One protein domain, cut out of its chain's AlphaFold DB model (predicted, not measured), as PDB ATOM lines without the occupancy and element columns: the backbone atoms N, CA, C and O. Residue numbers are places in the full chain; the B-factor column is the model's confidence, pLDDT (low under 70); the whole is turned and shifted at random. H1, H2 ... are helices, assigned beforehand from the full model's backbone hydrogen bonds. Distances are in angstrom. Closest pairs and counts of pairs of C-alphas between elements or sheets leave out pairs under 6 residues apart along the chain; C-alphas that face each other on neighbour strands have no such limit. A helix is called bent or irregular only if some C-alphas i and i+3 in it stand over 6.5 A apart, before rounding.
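Overview. This is residues 2 to 110 of the 330 residues of an uncharacterized protein of Limnothrix sp. P13C2 (UniProt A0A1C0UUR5). The longest helix, H3, runs side by side with H2 in the opposite direction, and H4 crosses over one side of this pair at about right angles, from near H2 to near H3. Two long loops, residues 8 to 30 before H2 and residues 45 to 67 between H2 and H3, make much of the rest, and the short helix H1 sits away from the other three. The printed part has 109 residues, with four named helices in the order H1, H2, H3, H4 and no named strand. The class is all helix, though under half of the residues, 48 of 109, are in named elements. The whole is compact, with a radius of gyration of the C-alphas of 14.8 A, and flat, spanning 42 by 36 by 19 A.

Arrangement. H3, residues 68 to 82, and H2, residues 31 to 44, form a helical hairpin. They only just touch, with 3 pairs of C-alphas within 8 A, through residues 75 to 78 of H3 and 32 to 36 of H2 alone; the closest C-alphas are those of Phe 33 and Leu 78, 7.3 A apart. They run opposite ways at a shallow tilt of 6 degrees. H4, residues 93 to 105, touches H2 about perpendicular, at 90 degrees, with residues 94 to 98 alone against residues 34 to 38 of H2 alone; the closest C-alphas are those of Gln 37 and Arg 94, 6.8 A apart. H4 is close to H3 but not clearly touching it, at 87 degrees, about perpendicular; the closest C-alphas are those of Lys 76 and Leu 105, 7.7 A apart. H1, residues 2 to 7, is apart from H2, H3 and H4. In H1 and H2 every O i to N i+4 pair is within hydrogen-bond range; in H3 8 of 11 are, and in H4 4 of 9, beside 7 of 10 O i to N i+3 pairs.

Along the chain. H3 is 21.1 A long from first to last C-alpha and irregular, with C-alphas 70 and 73 7.3 A apart. H2 is 19.7 A long, from C-alpha 31 at (19.714, 1.469, 288.306). H4 is 18.2 A long and irregular, with C-alphas 97 and 100 8.1 A apart; it ends at C-alpha 105, (27.372, 16.261, 278.603). H1, 8.6 A long, begins at C-alpha 2, (7.656, 7.515, 282.369).

Size, cuts and confidence. The two C-alphas farthest apart are those of Asn 48 and Gly 86, at 43.7 A. The links H1 to H2 and H2 to H3 are long, 23 residues each, and H3 to H4 is short with 10. Residues 51 to 52 pair antiparallel with residues 57 to 58. The printed part has no cut. Its mean pLDDT is 91.1, and residue 85 alone is under 70.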
ATOM      1  N   THR A   2       6.603   8.430 282.881       85.81
ATOM      2  CA  THR A   2       7.656   7.515 282.369       85.81
ATOM      3  C   THR A   2       7.128   6.312 281.581       85.81
ATOM      4  O   THR A   2       7.564   6.095 280.457       85.81
ATOM      5  N   ALA A   3       6.124   5.601 282.109       83.31
ATOM      6  CA  ALA A   3       5.480   4.493 281.395       83.31
ATOM      7  C   ALA A   3       4.879   4.909 280.036       83.31
ATOM      8  O   ALA A   3       4.934   4.142 279.084       83.31
ATOM      9  N   VAL A   4       4.358   6.141 279.929       84.31
ATOM     10  CA  VAL A   4       3.845   6.696 278.665       84.31
ATOM     11  C   VAL A   4       4.992   6.878 277.679       84.31
ATOM     12  O   VAL A   4       4.898   6.404 276.558       84.31
ATOM     13  N   VAL A   5       6.103   7.496 278.089       87.56
ATOM     14  CA  VAL A   5       7.234   7.737 277.174       87.56
ATOM     15  C   VAL A   5       7.900   6.432 276.722       87.56
ATOM     16  O   VAL A   5       8.257   6.310 275.554       87.56
ATOM     17  N   GLY A   6       8.001   5.439 277.613       86.25
ATOM     18  CA  GLY A   6       8.475   4.098 277.256       86.25
ATOM     19  C   GLY A   6       7.557   3.408 276.241       86.25
ATOM     20  O   GLY A   6       8.031   2.844 275.260       86.25
ATOM     21  N   ALA A   7       6.234   3.531 276.404       82.94
ATOM     22  CA  ALA A   7       5.270   3.024 275.424       82.94
ATOM     23  C   ALA A   7       5.355   3.745 274.062       82.94
ATOM     24  O   ALA A   7       5.064   3.141 273.032       82.94
ATOM     25  N   LEU A   8       5.803   5.005 274.046       83.81
ATOM     26  CA  LEU A   8       6.077   5.784 272.831       83.81
ATOM     27  C   LEU A   8       7.444   5.467 272.190       83.81
ATOM     28  O   LEU A   8       7.865   6.158 271.263       83.81
ATOM     29  N   GLY A   9       8.137   4.422 272.653       85.06
ATOM     30  CA  GLY A   9       9.343   3.896 272.013       85.06
ATOM     31  C   GLY A   9      10.657   4.522 272.479       85.06
ATOM     32  O   GLY A   9      11.667   4.350 271.802       85.06
ATOM     33  N   VAL A  10      10.665   5.237 273.610       89.50
ATOM     34  CA  VAL A  10      11.922   5.618 274.270       89.50
ATOM     35  C   VAL A  10      12.484   4.405 275.000       89.50
ATOM     36  O   VAL A  10      11.823   3.858 275.882       89.50
ATOM     37  N   ASP A  11      13.711   4.017 274.663       91.62
ATOM     38  CA  ASP A  11      14.454   3.022 275.429       91.62
ATOM     39  C   ASP A  11      14.856   3.613 276.791       91.62
ATOM     40  O   ASP A  11      15.562   4.622 276.856       91.62
ATOM     41  N   LEU A  12      14.357   3.012 277.873       91.06
ATOM     42  CA  LEU A  12      14.589   3.445 279.255       91.06
ATOM     43  C   LEU A  12      15.697   2.641 279.957       91.06
ATOM     44  O   LEU A  12      15.935   2.861 281.144       91.06
ATOM     45  N   GLY A  13      16.356   1.729 279.238       89.06
ATOM     46  CA  GLY A  13      17.386   0.836 279.754       89.06
ATOM     47  C   GLY A  13      16.856  -0.530 280.201       89.06
ATOM     48  O   GLY A  13      15.673  -0.719 280.484       89.06
ATOM     49  N   ASP A  14      17.776  -1.491 280.300       86.38
ATOM     50  CA  ASP A  14      17.458  -2.898 280.580       86.38
ATOM     51  C   ASP A  14      17.387  -3.228 282.079       86.38
ATOM     52  O   ASP A  14      16.727  -4.186 282.486       86.38
ATOM     53  N   ARG A  15      18.093  -2.458 282.920       91.38
ATOM     54  CA  ARG A  15      18.169  -2.688 284.370       91.38
ATOM     55  C   ARG A  15      17.366  -1.638 285.122       91.38
ATOM     56  O   ARG A  15      17.928  -0.697 285.680       91.38
ATOM     57  N   LEU A  16      16.049  -1.815 285.123       91.69
ATOM     58  CA  LEU A  16      15.112  -0.939 285.822       91.69
ATOM     59  C   LEU A  16      14.927  -1.358 287.285       91.69
ATOM     60  O   LEU A  16      14.919  -2.545 287.602       91.69
ATOM     61  N   LEU A  17      14.751  -0.380 288.174       88.06
ATOM     62  CA  LEU A  17      14.441  -0.613 289.580       88.06
ATOM     63  C   LEU A  17      13.078  -1.306 289.724       88.06
ATOM     64  O   LEU A  17      12.046  -0.773 289.289       88.06
ATOM     65  N   ASP A  18      13.105  -2.472 290.369       85.19
ATOM     66  CA  ASP A  18      11.949  -3.341 290.573       85.19
ATOM     67  C   ASP A  18      10.807  -2.650 291.319       85.19
ATOM     68  O   ASP A  18      10.994  -1.731 292.121       85.19
ATOM     69  N   GLY A  19       9.591  -3.116 291.044       82.81
ATOM     70  CA  GLY A  19       8.401  -2.680 291.757       82.81
ATOM     71  C   GLY A  19       8.301  -3.284 293.148       82.81
ATOM     72  O   GLY A  19       8.786  -4.383 293.410       82.81
ATOM     73  N   ASP A  20       7.605  -2.578 294.029       81.81
ATOM     74  CA  ASP A  20       7.283  -3.042 295.371       81.81
ATOM     75  C   ASP A  20       5.775  -2.911 295.654       81.81
ATOM     76  O   ASP A  20       4.964  -2.658 294.758       81.81
ATOM     77  N   ILE A  21       5.377  -3.087 296.914       76.12
ATOM     78  CA  ILE A  21       3.973  -2.958 297.331       76.12
ATOM     79  C   ILE A  21       3.398  -1.546 297.122       76.12
ATOM     80  O   ILE A  21       2.180  -1.385 297.092       76.12
ATOM     81  N   HIS A  22       4.250  -0.528 296.995       72.56
ATOM     82  CA  HIS A  22       3.867   0.865 296.785       72.56
ATOM     83  C   HIS A  22       3.840   1.232 295.299       72.56
ATOM     84  O   HIS A  22       3.104   2.140 294.910       72.56
ATOM     85  N   ASN A  23       4.596   0.516 294.464       74.75
ATOM     86  CA  ASN A  23       4.586   0.671 293.016       74.75
ATOM     87  C   ASN A  23       4.825  -0.665 292.292       74.75
ATOM     88  O   ASN A  23       5.912  -0.937 291.783       74.75
ATOM     89  N   ALA A  24       3.774  -1.483 292.193       73.06
ATOM     90  CA  ALA A  24       3.857  -2.838 291.641       73.06
ATOM     91  C   ALA A  24       4.330  -2.903 290.175       73.06
ATOM     92  O   ALA A  24       4.825  -3.938 289.739       73.06
ATOM     93  N   LYS A  25       4.186  -1.812 289.407       70.38
ATOM     94  CA  LYS A  25       4.639  -1.737 288.006       70.38
ATOM     95  C   LYS A  25       6.134  -1.405 287.864       70.38
ATOM     96  O   LYS A  25       6.625  -1.396 286.740       70.38
ATOM     97  N   GLY A  26       6.847  -1.140 288.961       78.75
ATOM     98  CA  GLY A  26       8.246  -0.713 288.926       78.75
ATOM     99  C   GLY A  26       8.412   0.798 288.875       78.75
ATOM    100  O   GLY A  26       7.514   1.547 288.484       78.75
ATOM    101  N   TYR A  27       9.583   1.272 289.298       82.69
ATOM    102  CA  TYR A  27       9.880   2.705 289.340       82.69
ATOM    103  C   TYR A  27      10.337   3.259 287.995       82.69
ATOM    104  O   TYR A  27      10.319   4.479 287.826       82.69
ATOM    105  N   PHE A  28      10.678   2.392 287.033       86.44
ATOM    106  CA  PHE A  28      11.233   2.770 285.728       86.44
ATOM    107  C   PHE A  28      12.507   3.625 285.862       86.44
ATOM    108  O   PHE A  28      12.752   4.512 285.047       86.44
ATOM    109  N   GLU A  29      13.265   3.405 286.938       91.31
ATOM    110  CA  GLU A  29      14.542   4.071 287.198       91.31
ATOM    111  C   GLU A  29      15.670   3.168 286.729       91.31
ATOM    112  O   GLU A  29      15.775   2.038 287.201       91.31
ATOM    113  N   ASP A  30      16.495   3.653 285.805       94.38
ATOM    114  CA  ASP A  30      17.702   2.941 285.392       94.38
ATOM    115  C   ASP A  30      18.667   2.883 286.582       94.38
ATOM    116  O   ASP A  30      19.127   3.919 287.074       94.38
ATOM    117  N   VAL A  31      18.951   1.672 287.067       95.62
ATOM    118  CA  VAL A  31      19.714   1.469 288.306       95.62
ATOM    119  C   VAL A  31      21.143   2.008 288.177       95.62
ATOM    120  O   VAL A  31      21.717   2.439 289.174       95.62
ATOM    121  N   ASP A  32      21.738   2.020 286.980       96.31
ATOM    122  CA  ASP A  32      23.094   2.550 286.803       96.31
ATOM    123  C   ASP A  32      23.130   4.076 286.974       96.31
ATOM    124  O   ASP A  32      24.000   4.603 287.673       96.31
ATOM    125  N   PHE A  33      22.151   4.788 286.402       96.88
ATOM    126  CA  PHE A  33      21.998   6.231 286.611       96.88
ATOM    127  C   PHE A  33      21.596   6.548 288.054       96.88
ATOM    128  O   PHE A  33      22.153   7.468 288.654       96.88
ATOM    129  N   LEU A  34      20.679   5.770 288.636       96.19
ATOM    130  CA  LEU A  34      20.263   5.893 290.032       96.19
ATOM    131  C   LEU A  34      21.473   5.852 290.974       96.19
ATOM    132  O   LEU A  34      21.704   6.806 291.716       96.19
ATOM    133  N   GLU A  35      22.273   4.785 290.930       97.25
ATOM    134  CA  GLU A  35      23.410   4.612 291.843       97.25
ATOM    135  C   GLU A  35      24.511   5.653 291.604       97.25
ATOM    136  O   GLU A  35      25.080   6.189 292.560       97.25
ATOM    137  N   PHE A  36      24.767   6.022 290.344       97.62
ATOM    138  CA  PHE A  36      25.701   7.098 290.012       97.62
ATOM    139  C   PHE A  36      25.288   8.435 290.646       97.62
ATOM    140  O   PHE A  36      26.109   9.100 291.285       97.62
ATOM    141  N   GLN A  37      24.017   8.818 290.514       97.75
ATOM    142  CA  GLN A  37      23.511  10.079 291.054       97.75
ATOM    143  C   GLN A  37      23.426  10.046 292.581       97.75
ATOM    144  O   GLN A  37      23.793  11.030 293.223       97.75
ATOM    145  N   ARG A  38      23.019   8.917 293.180       96.69
ATOM    146  CA  ARG A  38      23.029   8.725 294.641       96.69
ATOM    147  C   ARG A  38      24.425   8.939 295.213       96.69
ATOM    148  O   ARG A  38      24.561   9.686 296.177       96.69
ATOM    149  N   ARG A  39      25.459   8.358 294.587       96.31
ATOM    150  CA  ARG A  39      26.859   8.554 294.992       96.31
ATOM    151  C   ARG A  39      27.236  10.035 294.995       96.31
ATOM    152  O   ARG A  39      27.723  10.526 296.009       96.31
ATOM    153  N   ILE A  40      26.968  10.757 293.903       96.81
ATOM    154  CA  ILE A  40      27.263  12.197 293.824       96.81
ATOM    155  C   ILE A  40      26.533  12.951 294.936       96.81
ATOM    156  O   ILE A  40      27.151  13.705 295.678       96.81
ATOM    157  N   LEU A  41      25.224  12.750 295.079       95.94
ATOM    158  CA  LEU A  41      24.423  13.507 296.039       95.94
ATOM    159  C   LEU A  41      24.838  13.247 297.487       95.94
ATOM    160  O   LEU A  41      24.927  14.192 298.265       95.94
ATOM    161  N   GLN A  42      25.156  12.004 297.839       94.69
ATOM    162  CA  GLN A  42      25.645  11.659 299.172       94.69
ATOM    163  C   GLN A  42      27.031  12.260 299.446       94.69
ATOM    164  O   GLN A  42      27.229  12.854 300.501       94.69
ATOM    165  N   GLU A  43      27.970  12.173 298.496       94.62
ATOM    166  CA  GLU A  43      29.320  12.747 298.640       94.62
ATOM    167  C   GLU A  43      29.322  14.283 298.661       94.62
ATOM    168  O   GLU A  43      30.215  14.898 299.247       94.62
ATOM    169  N   ARG A  44      28.343  14.916 298.003       94.44
ATOM    170  CA  ARG A  44      28.235  16.379 297.894       94.44
ATOM    171  C   ARG A  44      27.289  17.012 298.908       94.44
ATOM    172  O   ARG A  44      27.260  18.243 299.012       94.44
ATOM    173  N   SER A  45      26.561  16.201 299.668       94.25
ATOM    174  CA  SER A  45      25.782  16.661 300.816       94.25
ATOM    175  C   SER A  45      26.701  16.923 302.021       94.25
ATOM    176  O   SER A  45      27.650  16.170 302.251       94.25
ATOM    177  N   PRO A  46      26.445  17.965 302.830       92.00
ATOM    178  CA  PRO A  46      27.182  18.197 304.070       92.00
ATOM    179  C   PRO A  46      27.054  17.019 305.054       92.00
ATOM    180  O   PRO A  46      25.957  16.646 305.454       92.00
ATOM    181  N   ALA A  47      28.188  16.465 305.496       87.50
ATOM    182  CA  ALA A  47      28.230  15.250 306.325       87.50
ATOM    183  C   ALA A  47      27.572  15.379 307.715       87.50
ATOM    184  O   ALA A  47      27.177  14.374 308.297       87.50
ATOM    185  N   ASN A  48      27.473  16.599 308.251       88.88
ATOM    186  CA  ASN A  48      26.937  16.871 309.591       88.88
ATOM    187  C   ASN A  48      25.575  17.579 309.558       88.88
ATOM    188  O   ASN A  48      25.157  18.130 310.574       88.88
ATOM    189  N   ASP A  49      24.916  17.616 308.400       90.25
ATOM    190  CA  ASP A  49      23.601  18.232 308.266       90.25
ATOM    191  C   ASP A  49      22.490  17.184 308.359       90.25
ATOM    192  O   ASP A  49      22.655  16.023 307.974       90.25
ATOM    193  N   LEU A  50      21.351  17.600 308.901       90.69
ATOM    194  CA  LEU A  50      20.163  16.764 308.937       90.69
ATOM    195  C   LEU A  50      19.557  16.672 307.535       90.69
ATOM    196  O   LEU A  50      19.703  17.567 306.703       90.69
ATOM    197  N   GLY A  51      18.840  15.583 307.284       91.56
ATOM    198  CA  GLY A  51      18.019  15.434 306.096       91.56
ATOM    199  C   GLY A  51      18.054  14.037 305.510       91.56
ATOM    200  O   GLY A  51      18.069  13.041 306.236       91.56
ATOM    201  N   TRP A  52      18.033  13.962 304.183       93.38
ATOM    202  CA  TRP A  52      18.077  12.708 303.446       93.38
ATOM    203  C   TRP A  52      19.023  12.834 302.239       93.38
ATOM    204  O   TRP A  52      18.568  13.040 301.109       93.38
ATOM    205  N   PRO A  53      20.349  12.698 302.462       91.56
ATOM    206  CA  PRO A  53      21.378  12.854 301.426       91.56
ATOM    207  C   PRO A  53      21.194  11.954 300.199       91.56
ATOM    208  O   PRO A  53      21.603  12.313 299.101       91.56
ATOM    209  N   ASP A  54      20.527  10.807 300.353       91.06
ATOM    210  CA  ASP A  54      20.155   9.931 299.237       91.06
ATOM    211  C   ASP A  54      19.275  10.622 298.181       91.06
ATOM    212  O   ASP A  54      19.339  10.298 296.996       91.06
ATOM    213  N   TRP A  55      18.451  11.583 298.605       92.75
ATOM    214  CA  TRP A  55      17.653  12.438 297.724       92.75
ATOM    215  C   TRP A  55      18.340  13.782 297.456       92.75
ATOM    216  O   TRP A  55      17.722  14.672 296.879       92.75
ATOM    217  N   GLY A  56      19.591  13.973 297.886       91.00
ATOM    218  CA  GLY A  56      20.299  15.250 297.764       91.00
ATOM    219  C   GLY A  56      19.623  16.394 298.519       91.00
ATOM    220  O   GLY A  56      19.794  17.553 298.151       91.00
ATOM    221  N   TRP A  57      18.815  16.069 299.533       91.56
ATOM    222  CA  TRP A  57      18.088  17.041 300.335       91.56
ATOM    223  C   TRP A  57      18.651  17.092 301.756       91.56
ATOM    224  O   TRP A  57      18.770  16.061 302.424       91.56
ATOM    225  N   THR A  58      18.951  18.301 302.228       92.12
ATOM    226  CA  THR A  58      19.447  18.585 303.580       92.12
ATOM    227  C   THR A  58      18.733  19.801 304.170       92.12
ATOM    228  O   THR A  58      18.156  20.610 303.435       92.12
ATOM    229  N   GLU A  59      18.729  19.946 305.498       90.19
ATOM    230  CA  GLU A  59      18.009  21.036 306.163       90.19
ATOM    231  C   GLU A  59      18.601  22.417 305.872       90.19
ATOM    232  O   GLU A  59      17.837  23.386 305.814       90.19
ATOM    233  N   SER A  60      19.915  22.510 305.638       89.44
ATOM    234  CA  SER A  60      20.565  23.743 305.177       89.44
ATOM    235  C   SER A  60      20.259  24.092 303.718       89.44
ATOM    236  O   SER A  60      20.594  25.190 303.277       89.44
ATOM    237  N   GLU A  61      19.638  23.176 302.964       90.50
ATOM    238  CA  GLU A  61      19.447  23.263 301.511       90.50
ATOM    239  C   GLU A  61      20.768  23.444 300.731       90.50
ATOM    240  O   GLU A  61      20.771  23.969 299.617       90.50
ATOM    241  N   GLN A  62      21.900  23.011 301.301       87.50
ATOM    242  CA  GLN A  62      23.214  23.103 300.665       87.50
ATOM    243  C   GLN A  62      23.612  21.789 299.993       87.50
ATOM    244  O   GLN A  62      23.645  20.733 300.623       87.50
ATOM    245  N   LEU A  63      24.002  21.886 298.721       90.81
ATOM    246  CA  LEU A  63      24.564  20.796 297.928       90.81
ATOM    247  C   LEU A  63      25.784  21.321 297.162       90.81
ATOM    248  O   LEU A  63      25.670  22.252 296.361       90.81
ATOM    249  N   ASN A  64      26.968  20.758 297.416       91.12
ATOM    250  CA  ASN A  64      28.203  21.241 296.797       91.12
ATOM    251  C   ASN A  64      28.401  20.652 295.393       91.12
ATOM    252  O   ASN A  64      29.080  19.641 295.215       91.12
ATOM    253  N   LEU A  65      27.853  21.330 294.387       90.19
ATOM    254  CA  LEU A  65      27.979  20.947 292.978       90.19
ATOM    255  C   LEU A  65      29.234  21.513 292.283       90.19
ATOM    256  O   LEU A  65      29.306  21.533 291.058       90.19
ATOM    257  N   GLN A  66      30.241  21.977 293.029       90.00
ATOM    258  CA  GLN A  66      31.510  22.413 292.437       90.00
ATOM    259  C   GLN A  66      32.417  21.216 292.119       90.00
ATOM    260  O   GLN A  66      32.439  20.221 292.846       90.00
ATOM    261  N   ASN A  67      33.240  21.334 291.071       87.88
ATOM    262  CA  ASN A  67      34.240  20.330 290.680       87.88
ATOM    263  C   ASN A  67      33.637  18.923 290.479       87.88
ATOM    264  O   ASN A  67      34.096  17.939 291.072       87.88
ATOM    265  N   LEU A  68      32.587  18.829 289.657       95.00
ATOM    266  CA  LEU A  68      31.995  17.548 289.245       95.00
ATOM    267  C   LEU A  68      32.837  16.812 288.185       95.00
ATOM    268  O   LEU A  68      32.498  15.690 287.816       95.00
ATOM    269  N   ASP A  69      33.965  17.391 287.756       94.56
ATOM    270  CA  ASP A  69      34.885  16.820 286.761       94.56
ATOM    271  C   ASP A  69      35.340  15.394 287.098       94.56
ATOM    272  O   ASP A  69      35.525  14.562 286.208       94.56
ATOM    273  N   ALA A  70      35.463  15.089 288.393       95.31
ATOM    274  CA  ALA A  70      35.826  13.763 288.887       95.31
ATOM    275  C   ALA A  70      34.827  12.662 288.475       95.31
ATOM    276  O   ALA A  70      35.214  11.500 288.388       95.31
ATOM    277  N   TYR A  71      33.569  13.013 288.190       97.25
ATOM    278  CA  TYR A  71      32.521  12.067 287.794       97.25
ATOM    279  C   TYR A  71      32.336  11.962 286.273       97.25
ATOM    280  O   TYR A  71      31.580  11.107 285.810       97.25
ATOM    281  N   LEU A  72      33.019  12.800 285.479       97.75
ATOM    282  CA  LEU A  72      32.879  12.815 284.018       97.75
ATOM    283  C   LEU A  72      33.225  11.477 283.346       97.75
ATOM    284  O   LEU A  72      32.510  11.119 282.409       97.75
ATOM    285  N   PRO A  73      34.279  10.730 283.748       98.06
ATOM    286  CA  PRO A  73      34.582   9.442 283.123       98.06
ATOM    287  C   PRO A  73      33.427   8.444 283.261       98.06
ATOM    288  O   PRO A  73      33.000   7.861 282.265       98.06
ATOM    289  N   ASP A  74      32.876   8.322 284.469       97.81
ATOM    290  CA  ASP A  74      31.769   7.415 284.775       97.81
ATOM    291  C   ASP A  74      30.486   7.846 284.045       97.81
ATOM    292  O   ASP A  74      29.832   7.024 283.406       97.81
ATOM    293  N   ALA A  75      30.163   9.145 284.050       97.75
ATOM    294  CA  ALA A  75      29.001   9.679 283.338       97.75
ATOM    295  C   ALA A  75      29.077   9.427 281.823       97.75
ATOM    296  O   ALA A  75      28.097   9.012 281.203       97.75
ATOM    297  N   LYS A  76      30.252   9.631 281.213       97.50
ATOM    298  CA  LYS A  76      30.472   9.360 279.784       97.50
ATOM    299  C   LYS A  76      30.361   7.874 279.458       97.50
ATOM    300  O   LYS A  76      29.835   7.537 278.400       97.50
ATOM    301  N   ALA A  77      30.823   6.998 280.350       96.50
ATOM    302  CA  ALA A  77      30.657   5.557 280.191       96.50
ATOM    303  C   ALA A  77      29.171   5.150 280.234       96.50
ATOM    304  O   ALA A  77      28.735   4.380 279.379       96.50
ATOM    305  N   LEU A  78      28.384   5.722 281.155       95.69
ATOM    306  CA  LEU A  78      26.933   5.508 281.215       95.69
ATOM    307  C   LEU A  78      26.242   5.948 279.922       95.69
ATOM    308  O   LEU A  78      25.527   5.153 279.314       95.69
ATOM    309  N   ILE A  79      26.524   7.166 279.453       96.12
ATOM    310  CA  ILE A  79      25.984   7.693 278.192       96.12
ATOM    311  C   ILE A  79      26.323   6.762 277.023       96.12
ATOM    312  O   ILE A  79      25.429   6.352 276.285       96.12
ATOM    313  N   ALA A  80      27.597   6.384 276.882       94.56
ATOM    314  CA  ALA A  80      28.054   5.519 275.796       94.56
ATOM    315  C   ALA A  80      27.369   4.142 275.810       94.56
ATOM    316  O   ALA A  80      27.120   3.568 274.750       94.56
ATOM    317  N   SER A  81      27.042   3.624 276.999       92.69
ATOM    318  CA  SER A  81      26.368   2.333 277.155       92.69
ATOM    319  C   SER A  81      24.896   2.337 276.729       92.69
ATOM    320  O   SER A  81      24.361   1.273 276.441       92.69
ATOM    321  N   ARG A  82      24.240   3.505 276.687       91.88
ATOM    322  CA  ARG A  82      22.839   3.644 276.245       91.88
ATOM    323  C   ARG A  82      22.720   4.191 274.825       91.88
ATOM    324  O   ARG A  82      21.767   3.888 274.120       91.88
ATOM    325  N   SER A  83      23.718   4.939 274.357       86.00
ATOM    326  CA  SER A  83      23.685   5.602 273.051       86.00
ATOM    327  C   SER A  83      23.874   4.674 271.843       86.00
ATOM    328  O   SER A  83      24.146   5.162 270.747       86.00
ATOM    329  N   SER A  84      23.813   3.349 272.012       73.31
ATOM    330  CA  SER A  84      24.196   2.405 270.962       73.31
ATOM    331  C   SER A  84      23.177   2.280 269.831       73.31
ATOM    332  O   SER A  84      23.616   2.093 268.697       73.31
ATOM    333  N   GLN A  85      21.861   2.394 270.079       68.38
ATOM    334  CA  GLN A  85      20.832   2.356 269.026       68.38
ATOM    335  C   GLN A  85      19.553   3.118 269.416       68.38
ATOM    336  O   GLN A  85      18.971   2.863 270.460       68.38
ATOM    337  N   GLY A  86      19.068   3.990 268.526       84.62
ATOM    338  CA  GLY A  86      17.730   4.582 268.625       84.62
ATOM    339  C   GLY A  86      17.576   5.737 269.621       84.62
ATOM    340  O   GLY A  86      18.545   6.365 270.049       84.62
ATOM    341  N   LEU A  87      16.313   6.058 269.914       90.00
ATOM    342  CA  LEU A  87      15.931   7.062 270.899       90.00
ATOM    343  C   LEU A  87      15.961   6.430 272.291       90.00
ATOM    344  O   LEU A  87      15.210   5.496 272.561       90.00
ATOM    345  N   TRP A  88      16.790   6.976 273.171       93.31
ATOM    346  CA  TRP A  88      16.962   6.491 274.534       93.31
ATOM    347  C   TRP A  88      16.834   7.637 275.536       93.31
ATOM    348  O   TRP A  88      16.949   8.816 275.187       93.31
ATOM    349  N   GLY A  89      16.609   7.281 276.792       94.19
ATOM    350  CA  GLY A  89      16.614   8.203 277.912       94.19
ATOM    351  C   GLY A  89      16.619   7.450 279.231       94.19
ATOM    352  O   GLY A  89      16.708   6.229 279.276       94.19
ATOM    353  N   TRP A  90      16.505   8.187 280.325       95.62
ATOM    354  CA  TRP A  90      16.316   7.604 281.645       95.62
ATOM    355  C   TRP A  90      15.336   8.459 282.436       95.62
ATOM    356  O   TRP A  90      15.126   9.642 282.147       95.62
ATOM    357  N   LYS A  91      14.735   7.861 283.463       94.31
ATOM    358  CA  LYS A  91      14.072   8.608 284.526       94.31
ATOM    359  C   LYS A  91      14.812   8.344 285.818       94.31
ATOM    360  O   LYS A  91      15.012   7.200 286.188       94.31
ATOM    361  N   ASP A  92      15.107   9.406 286.545       95.62
ATOM    362  CA  ASP A  92      15.365   9.360 287.980       95.62
ATOM    363  C   ASP A  92      15.040  10.755 288.545       95.62
ATOM    364  O   ASP A  92      15.473  11.746 287.946       95.62
ATOM    365  N   PRO A  93      14.273  10.885 289.648       94.88
ATOM    366  CA  PRO A  93      13.919  12.195 290.193       94.88
ATOM    367  C   PRO A  93      15.137  13.075 290.507       94.88
ATOM    368  O   PRO A  93      15.107  14.277 290.237       94.88
ATOM    369  N   ARG A  94      16.215  12.486 291.040       96.00
ATOM    370  CA  ARG A  94      17.465  13.143 291.461       96.00
ATOM    371  C   ARG A  94      18.219  13.765 290.294       96.00
ATOM    372  O   ARG A  94      18.969  14.713 290.512       96.00
ATOM    373  N   THR A  95      17.953  13.315 289.064       97.56
ATOM    374  CA  THR A  95      18.429  13.969 287.830       97.56
ATOM    375  C   THR A  95      18.120  15.466 287.854       97.56
ATOM    376  O   THR A  95      18.940  16.256 287.406       97.56
ATOM    377  N   THR A  96      16.998  15.869 288.467       97.50
ATOM    378  CA  THR A  96      16.588  17.274 288.644       97.50
ATOM    379  C   THR A  96      17.661  18.142 289.312       97.50
ATOM    380  O   THR A  96      17.830  19.303 288.950       97.50
ATOM    381  N   LEU A  97      18.399  17.592 290.280       97.00
ATOM    382  CA  LEU A  97      19.462  18.306 291.000       97.00
ATOM    383  C   LEU A  97      20.791  18.338 290.229       97.00
ATOM    384  O   LEU A  97      21.713  19.044 290.624       97.00
ATOM    385  N   LEU A  98      20.893  17.565 289.145       97.56
ATOM    386  CA  LEU A  98      22.086  17.405 288.313       97.56
ATOM    387  C   LEU A  98      21.815  17.784 286.846       97.56
ATOM    388  O   LEU A  98      22.587  17.409 285.968       97.56
ATOM    389  N   LEU A  99      20.731  18.519 286.562       97.38
ATOM    390  CA  LEU A  99      20.326  18.853 285.191       97.38
ATOM    391  C   LEU A  99      21.413  19.620 284.436       97.38
ATOM    392  O   LEU A  99      21.738  19.233 283.319       97.38
ATOM    393  N   ASP A 100      22.021  20.638 285.057       96.62
ATOM    394  CA  ASP A 100      23.103  21.416 284.434       96.62
ATOM    395  C   ASP A 100      24.309  20.510 284.086       96.62
ATOM    396  O   ASP A 100      24.827  20.562 282.973       96.62
ATOM    397  N   PHE A 101      24.690  19.592 284.988       97.44
ATOM    398  CA  PHE A 101      25.769  18.619 284.754       97.44
ATOM    399  C   PHE A 101      25.479  17.700 283.556       97.44
ATOM    400  O   PHE A 101      26.362  17.430 282.741       97.44
ATOM    401  N   TRP A 102      24.242  17.214 283.434       97.81
ATOM    402  CA  TRP A 102      23.847  16.364 282.313       97.81
ATOM    403  C   TRP A 102      23.690  17.144 281.007       97.81
ATOM    404  O   TRP A 102      24.048  16.617 279.953       97.81
ATOM    405  N   ALA A 103      23.211  18.387 281.062       97.12
ATOM    406  CA  ALA A 103      23.056  19.248 279.894       97.12
ATOM    407  C   ALA A 103      24.396  19.567 279.226       97.12
ATOM    408  O   ALA A 103      24.487  19.521 277.998       97.12
ATOM    409  N   ASP A 104      25.449  19.781 280.020       96.19
ATOM    410  CA  ASP A 104      26.811  19.974 279.512       96.19
ATOM    411  C   ASP A 104      27.340  18.733 278.766       96.19
ATOM    412  O   ASP A 104      28.078  18.846 277.783       96.19
ATOM    413  N   LEU A 105      26.956  17.531 279.208       97.12
ATOM    414  CA  LEU A 105      27.372  16.261 278.603       97.12
ATOM    415  C   LEU A 105      26.521  15.849 277.395       97.12
ATOM    416  O   LEU A 105      27.009  15.140 276.510       97.12
ATOM    417  N   LEU A 106      25.256  16.267 277.360       96.38
ATOM    418  CA  LEU A 106      24.262  15.891 276.358       96.38
ATOM    419  C   LEU A 106      23.579  17.148 275.788       96.38
ATOM    420  O   LEU A 106      22.386  17.359 276.010       96.38
ATOM    421  N   PRO A 107      24.278  17.958 274.972       94.06
ATOM    422  CA  PRO A 107      23.755  19.241 274.484       94.06
ATOM    423  C   PRO A 107      22.530  19.114 273.565       94.06
ATOM    424  O   PRO A 107      21.856  20.102 273.289       94.06
ATOM    425  N   ASN A 108      22.245  17.904 273.073       92.19
ATOM    426  CA  ASN A 108      21.094  17.598 272.221       92.19
ATOM    427  C   ASN A 108      19.976  16.847 272.964       92.19
ATOM    428  O   ASN A 108      19.013  16.418 272.323       92.19
ATOM    429  N   ALA A 109      20.106  16.631 274.278       94.56
ATOM    430  CA  ALA A 109      19.050  16.011 275.066       94.56
ATOM    431  C   ALA A 109      17.786  16.878 275.059       94.56
ATOM    432  O   ALA A 109      17.841  18.106 274.968       94.56
ATOM    433  N   ARG A 110      16.635  16.213 275.168       95.38
ATOM    434  CA  ARG A 110      15.350  16.864 275.422       95.38
ATOM    435  C   ARG A 110      14.855  16.464 276.800       95.38
ATOM    436  O   ARG A 110      15.054  15.327 277.221       95.38
TER     437      ARG A 110